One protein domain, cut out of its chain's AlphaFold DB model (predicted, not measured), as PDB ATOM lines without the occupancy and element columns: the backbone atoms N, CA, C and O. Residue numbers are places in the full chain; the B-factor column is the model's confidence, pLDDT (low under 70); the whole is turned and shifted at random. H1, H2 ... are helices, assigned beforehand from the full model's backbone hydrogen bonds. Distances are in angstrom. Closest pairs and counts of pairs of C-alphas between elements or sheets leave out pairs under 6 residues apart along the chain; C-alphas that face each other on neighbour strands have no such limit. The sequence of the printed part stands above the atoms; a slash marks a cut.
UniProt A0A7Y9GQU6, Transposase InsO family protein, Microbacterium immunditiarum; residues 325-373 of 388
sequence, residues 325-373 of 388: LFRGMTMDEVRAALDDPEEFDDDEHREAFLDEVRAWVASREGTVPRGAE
ATOM      1  N   LEU A 325     -37.757 -48.096  33.169       70.12
ATOM      2  CA  LEU A 325     -37.551 -46.789  33.784       70.12
ATOM      3  C   LEU A 325     -36.964 -46.944  35.192       70.12
ATOM      4  O   LEU A 325     -37.565 -47.572  36.069       70.12
ATOM      5  N   PHE A 326     -35.831 -46.300  35.453       74.19
ATOM      6  CA  PHE A 326     -35.282 -46.196  36.803       74.19
ATOM      7  C   PHE A 326     -35.889 -44.975  37.488       74.19
ATOM      8  O   PHE A 326     -35.674 -43.849  37.057       74.19
ATOM      9  N   ARG A 327     -36.708 -45.182  38.527       73.88
ATOM     10  CA  ARG A 327     -37.463 -44.101  39.202       73.88
ATOM     11  C   ARG A 327     -38.332 -43.254  38.258       73.88
ATOM     12  O   ARG A 327     -38.601 -42.091  38.528       73.88
ATOM     13  N   GLY A 328     -38.798 -43.838  37.154       62.72
ATOM     14  CA  GLY A 328     -39.541 -43.102  36.126       62.72
ATOM     15  C   GLY A 328     -38.658 -42.339  35.132       62.72
ATOM     16  O   GLY A 328     -39.205 -41.809  34.170       62.72
ATOM     17  N   MET A 329     -37.335 -42.335  35.323       66.00
ATOM     18  CA  MET A 329     -36.354 -41.794  34.384       66.00
ATOM     19  C   MET A 329     -35.950 -42.839  33.345       66.00
ATOM     20  O   MET A 329     -35.752 -44.023  33.639       66.00
ATOM     21  N   THR A 330     -35.802 -42.375  32.114       74.31
ATOM     22  CA  THR A 330     -35.189 -43.102  31.007       74.31
ATOM     23  C   THR A 330     -33.685 -43.247  31.245       74.31
ATOM     24  O   THR A 330     -33.071 -42.489  31.991       74.31
ATOM     25  N   MET A 331     -33.046 -44.216  30.593       75.81
ATOM     26  CA  MET A 331     -31.604 -44.439  30.765       75.81
ATOM     27  C   MET A 331     -30.739 -43.280  30.245       75.81
ATOM     28  O   MET A 331     -29.621 -43.106  30.722       75.81
ATOM     29  N   ASP A 332     -31.248 -42.469  29.313       71.88
ATOM     30  CA  ASP A 332     -30.572 -41.238  28.885       71.88
ATOM     31  C   ASP A 332     -30.697 -40.122  29.920       71.88
ATOM     32  O   ASP A 332     -29.728 -39.406  30.137       71.88
ATOM     33  N   GLU A 333     -31.842 -39.995  30.595       72.31
ATOM     34  CA  GLU A 333     -32.005 -39.053  31.710       72.31
ATOM     35  C   GLU A 333     -31.122 -39.454  32.895       72.31
ATOM     36  O   GLU A 333     -30.441 -38.607  33.458       72.31
ATOM     37  N   VAL A 334     -31.038 -40.752  33.211       80.25
ATOM     38  CA  VAL A 334     -30.098 -41.270  34.221       80.25
ATOM     39  C   VAL A 334     -28.653 -40.941  33.845       80.25
ATOM     40  O   VAL A 334     -27.867 -40.548  34.703       80.25
ATOM     41  N   ARG A 335     -28.288 -41.084  32.565       82.69
ATOM     42  CA  ARG A 335     -26.953 -40.719  32.081       82.69
ATOM     43  C   ARG A 335     -26.696 -39.219  32.187       82.69
ATOM     44  O   ARG A 335     -25.630 -38.829  32.640       82.69
ATOM     45  N   ALA A 336     -27.656 -38.403  31.762       78.31
ATOM     46  CA  ALA A 336     -27.567 -36.952  31.829       78.31
ATOM     47  C   ALA A 336     -27.411 -36.474  33.276       78.31
ATOM     48  O   ALA A 336     -26.522 -35.675  33.526       78.31
ATOM     49  N   ALA A 337     -28.182 -37.031  34.215       80.31
ATOM     50  CA  ALA A 337     -28.037 -36.753  35.640       80.31
ATOM     51  C   ALA A 337     -26.621 -37.089  36.134       80.31
ATOM     52  O   ALA A 337     -25.970 -36.258  36.749       80.31
ATOM     53  N   LEU A 338     -26.097 -38.277  35.804       81.81
ATOM     54  CA  LEU A 338     -24.738 -38.697  36.188       81.81
ATOM     55  C   LEU A 338     -23.616 -37.832  35.600       81.81
ATOM     56  O   LEU A 338     -22.566 -37.692  36.232       81.81
ATOM     57  N   ASP A 339     -23.820 -37.311  34.392       80.44
ATOM     58  CA  ASP A 339     -22.864 -36.457  33.687       80.44
ATOM     59  C   ASP A 339     -22.996 -34.969  34.093       80.44
ATOM     60  O   ASP A 339     -22.118 -34.174  33.743       80.44
ATOM     61  N   ASP A 340     -24.050 -34.587  34.828       77.44
ATOM     62  CA  ASP A 340     -24.296 -33.217  35.286       77.44
ATOM     63  C   ASP A 340     -23.665 -32.967  36.674       77.44
ATOM     64  O   ASP A 340     -24.084 -33.555  37.674       77.44
ATOM     65  N   PRO A 341     -22.633 -32.106  36.771       66.75
ATOM     66  CA  PRO A 341     -21.988 -31.790  38.041       66.75
ATOM     67  C   PRO A 341     -22.847 -30.926  38.976       66.75
ATOM     68  O   PRO A 341     -22.467 -30.782  40.133       66.75
ATOM     69  N   GLU A 342     -23.942 -30.324  38.501       74.50
ATOM     70  CA  GLU A 342     -24.859 -29.523  39.328       74.50
ATOM     71  C   GLU A 342     -26.014 -30.356  39.909       74.50
ATOM     72  O   GLU A 342     -26.662 -29.917  40.856       74.50
ATOM     73  N   GLU A 343     -26.257 -31.562  39.385       73.81
ATOM     74  CA  GLU A 343     -27.357 -32.436  39.823       73.81
ATOM     75  C   GLU A 343     -27.071 -33.114  41.177       73.81
ATOM     76  O   GLU A 343     -27.994 -33.477  41.908       73.81
ATOM     77  N   PHE A 344     -25.792 -33.270  41.540       78.50
ATOM     78  CA  PHE A 344     -25.369 -33.868  42.806       78.50
ATOM     79  C   PHE A 344     -24.553 -32.876  43.636       78.50
ATOM     80  O   PHE A 344     -23.518 -32.391  43.184       78.50
ATOM     81  N   ASP A 345     -24.988 -32.634  44.877       74.38
ATOM     82  CA  ASP A 345     -24.319 -31.724  45.819       74.38
ATOM     83  C   ASP A 345     -22.864 -32.141  46.124       74.38
ATOM     84  O   ASP A 345     -22.010 -31.293  46.395       74.38
ATOM     85  N   ASP A 346     -22.569 -33.445  46.076       81.00
ATOM     86  CA  ASP A 346     -21.234 -34.009  46.271       81.00
ATOM     87  C   ASP A 346     -21.053 -35.386  45.588       81.00
ATOM     88  O   ASP A 346     -21.992 -36.017  45.088       81.00
ATOM     89  N   ASP A 347     -19.805 -35.869  45.574       82.00
ATOM     90  CA  ASP A 347     -19.435 -37.179  45.019       82.00
ATOM     91  C   ASP A 347     -20.081 -38.363  45.776       82.00
ATOM     92  O   ASP A 347     -20.215 -39.448  45.205       82.00
ATOM     93  N   GLU A 348     -20.486 -38.181  47.038       82.94
ATOM     94  CA  GLU A 348     -21.095 -39.226  47.872       82.94
ATOM     95  C   GLU A 348     -22.550 -39.478  47.455       82.94
ATOM     96  O   GLU A 348     -22.944 -40.629  47.254       82.94
ATOM     97  N   HIS A 349     -23.324 -38.419  47.206       80.94
ATOM     98  CA  HIS A 349     -24.675 -38.505  46.648       80.94
ATOM     99  C   HIS A 349     -24.665 -39.091  45.235       80.94
ATOM    100  O   HIS A 349     -25.531 -39.905  44.899       80.94
ATOM    101  N   ARG A 350     -23.657 -38.744  44.421       82.94
ATOM    102  CA  ARG A 350     -23.500 -39.338  43.089       82.94
ATOM    103  C   ARG A 350     -23.219 -40.840  43.162       82.94
ATOM    104  O   ARG A 350     -23.803 -41.598  42.388       82.94
ATOM    105  N   GLU A 351     -22.354 -41.299  44.070       83.94
ATOM    106  CA  GLU A 351     -22.120 -42.742  44.239       83.94
ATOM    107  C   GLU A 351     -23.311 -43.470  44.867       83.94
ATOM    108  O   GLU A 351     -23.616 -44.581  44.443       83.94
ATOM    109  N   ALA A 352     -24.050 -42.847  45.787       82.81
ATOM    110  CA  ALA A 352     -25.290 -43.422  46.308       82.81
ATOM    111  C   ALA A 352     -26.320 -43.636  45.186       82.81
ATOM    112  O   ALA A 352     -26.920 -44.708  45.078       82.81
ATOM    113  N   PHE A 353     -26.478 -42.654  44.294       84.44
ATOM    114  CA  PHE A 353     -27.329 -42.784  43.114       84.44
ATOM    115  C   PHE A 353     -26.827 -43.881  42.162       84.44
ATOM    116  O   PHE A 353     -27.619 -44.689  41.673       84.44
ATOM    117  N   LEU A 354     -25.511 -43.970  41.933       86.31
ATOM    118  CA  LEU A 354     -24.924 -45.059  41.149       86.31
ATOM    119  C   LEU A 354     -25.209 -46.423  41.774       86.31
ATOM    120  O   LEU A 354     -25.612 -47.320  41.038       86.31
ATOM    121  N   ASP A 355     -25.046 -46.588  43.087       85.38
ATOM    122  CA  ASP A 355     -25.330 -47.826  43.823       85.38
ATOM    123  C   ASP A 355     -26.788 -48.257  43.697       85.38
ATOM    124  O   ASP A 355     -27.073 -49.437  43.478       85.38
ATOM    125  N   GLU A 356     -27.720 -47.310  43.734       87.38
ATOM    126  CA  GLU A 356     -29.129 -47.584  43.471       87.38
ATOM    127  C   GLU A 356     -29.364 -48.045  42.029       87.38
ATOM    128  O   GLU A 356     -30.117 -48.998  41.805       87.38
ATOM    129  N   VAL A 357     -28.690 -47.432  41.051       85.19
ATOM    130  CA  VAL A 357     -28.720 -47.893  39.657       85.19
ATOM    131  C   VAL A 357     -28.106 -49.297  39.540       85.19
ATOM    132  O   VAL A 357     -28.677 -50.149  38.853       85.19
ATOM    133  N   ARG A 358     -27.005 -49.602  40.254       85.25
ATOM    134  CA  ARG A 358     -26.396 -50.951  40.285       85.25
ATOM    135  C   ARG A 358     -27.381 -51.970  40.851       85.25
ATOM    136  O   ARG A 358     -27.571 -53.031  40.260       85.25
ATOM    137  N   ALA A 359     -28.028 -51.643  41.969       81.88
ATOM    138  CA  ALA A 359     -29.009 -52.499  42.626       81.88
ATOM    139  C   ALA A 359     -30.239 -52.733  41.741       81.88
ATOM    140  O   ALA A 359     -30.731 -53.859  41.634       81.88
ATOM    141  N   TRP A 360     -30.701 -51.693  41.050       84.00
ATOM    142  CA  TRP A 360     -31.796 -51.802  40.099       84.00
ATOM    143  C   TRP A 360     -31.438 -52.710  38.914       84.00
ATOM    144  O   TRP A 360     -32.209 -53.618  38.602       84.00
ATOM    145  N   VAL A 361     -30.251 -52.574  38.310       83.19
ATOM    146  CA  VAL A 361     -29.787 -53.482  37.239       83.19
ATOM    147  C   VAL A 361     -29.602 -54.914  37.758       83.19
ATOM    148  O   VAL A 361     -29.975 -55.876  37.082       83.19
ATOM    149  N   ALA A 362     -29.086 -55.084  38.978       80.81
ATOM    150  CA  ALA A 362     -28.930 -56.393  39.612       80.81
ATOM    151  C   ALA A 362     -30.279 -57.087  39.860       80.81
ATOM    152  O   ALA A 362     -30.393 -58.294  39.650       80.81
ATOM    153  N   SER A 363     -31.325 -56.329  40.216       79.81
ATOM    154  CA  SER A 363     -32.691 -56.857  40.363       79.81
ATOM    155  C   SER A 363     -33.276 -57.425  39.062       79.81
ATOM    156  O   SER A 363     -34.238 -58.187  39.097       79.81
ATOM    157  N   ARG A 364     -32.659 -57.098  37.920       78.50
ATOM    158  CA  ARG A 364     -33.004 -57.575  36.574       78.50
ATOM    159  C   ARG A 364     -32.046 -58.651  36.064       78.50
ATOM    160  O   ARG A 364     -31.837 -58.774  34.858       78.50
ATOM    161  N   GLU A 365     -31.387 -59.375  36.965       77.69
ATOM    162  CA  GLU A 365     -30.390 -60.401  36.621       77.69
ATOM    163  C   GLU A 365     -29.240 -59.858  35.743       77.69
ATOM    164  O   GLU A 365     -28.637 -60.582  34.952       77.69
ATOM    165  N   GLY A 366     -28.936 -58.557  35.849       66.81
ATOM    166  CA  GLY A 366     -27.901 -57.902  35.046       66.81
ATOM    167  C   GLY A 366     -28.330 -57.525  33.624       66.81
ATOM    168  O   GLY A 366     -27.496 -57.064  32.842       66.81
ATOM    169  N   THR A 367     -29.609 -57.689  33.263       74.69
ATOM    170  CA  THR A 367     -30.121 -57.225  31.967       74.69
ATOM    171  C   THR A 367     -30.381 -55.719  31.976       74.69
ATOM    172  O   THR A 367     -31.230 -55.201  32.704       74.69
ATOM    173  N   VAL A 368     -29.642 -55.006  31.126       74.25
ATOM    174  CA  VAL A 368     -29.779 -53.558  30.928       74.25
ATOM    175  C   VAL A 368     -30.795 -53.268  29.814       74.25
ATOM    176  O   VAL A 368     -30.792 -53.986  28.806       74.25
ATOM    177  N   PRO A 369     -31.657 -52.241  29.953       69.00
ATOM    178  CA  PRO A 369     -32.561 -51.831  28.880       69.00
ATOM    179  C   PRO A 369     -31.816 -51.454  27.591       69.00
ATOM    180  O   PRO A 369     -30.637 -51.091  27.607       69.00
ATOM    181  N   ARG A 370     -32.509 -51.503  26.447       61.97
ATOM    182  CA  ARG A 370     -31.946 -51.046  25.161       61.97
ATOM    183  C   ARG A 370     -31.519 -49.574  25.250       61.97
ATOM    184  O   ARG A 370     -32.282 -48.757  25.748       61.97
ATOM    185  N   GLY A 371     -30.327 -49.245  24.740       61.38
ATOM    186  CA  GLY A 371     -29.752 -47.893  24.832       61.38
ATOM    187  C   GLY A 371     -28.926 -47.640  26.101       61.38
ATOM    188  O   GLY A 371     -28.266 -46.608  26.213       61.38
ATOM    189  N   ALA A 372     -28.910 -48.588  27.044       69.25
ATOM    190  CA  ALA A 372     -28.115 -48.535  28.267       69.25
ATOM    191  C   ALA A 372     -26.820 -49.360  28.177       69.25
ATOM    192  O   ALA A 372     -26.300 -49.832  29.184       69.25
ATOM    193  N   GLU A 373     -26.254 -49.561  26.984       75.75
ATOM    194  CA  GLU A 373     -25.013 -50.336  26.838       75.75
ATOM    195  C   GLU A 373     -23.832 -49.677  27.575       75.75
ATOM    196  O   GLU A 373     -22.905 -50.357  28.018       75.75
TER     197      GLU A 373
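This is residues 325 to 373 of the 388 residues of the protein "Transposase InsO family protein" of Microbacterium immunditiarum (UniProt A0A7Y9GQU6). Two helices, the long H2 and the shorter H1, lie side by side and run opposite ways with a gap between them, like the two long sides of a loose frame. The link from H1 to H2 closes one end of this frame, and residues 363 to 373, after H2, fold back toward the H1 side at the other end. The printed part has 49 residues with two named helices, H1 then H2 along the chain, and no named strand; the class is all helix, with 25 residues in the helices. It is compact by the radius of gyration of the C-alphas, 10.9 A, with an elongated outline of 30 by 18 by 17 A.

The longest helix is H2, residues 347 to 362. H1, residues 331 to 339, is close to it but not clearly touching, with 1 pair of C-alphas within 8 A. Their closest C-alphas are those of Leu 338 and Arg 350, 7.0 A apart. The helices stand at a shallow tilt of 23 degrees and run opposite ways. Their centres are 12.1 A apart. In H1 and H2 every O i to N i+4 pair is within hydrogen-bond range.

H2 runs 22.1 A from the C-alpha of Asp 347 at (-19.435, -37.179, 45.019) to that of Ala 362 at (-28.930, -56.393, 39.612). H1 begins at Met 331, with its C-alpha at (-31.604, -44.439, 30.765), and ends at Asp 339, 12.2 A from first to last C-alpha.

The two C-alphas farthest apart are those of Glu 342 and Glu 365, at 31.5 A. The printed part has no cut, and the link from H1 to H2, 7 residues, is short. The mean pLDDT of the printed part is 77.1; residues 328 to 329, 341, 366 and 369 to 372 are under 70 in this model.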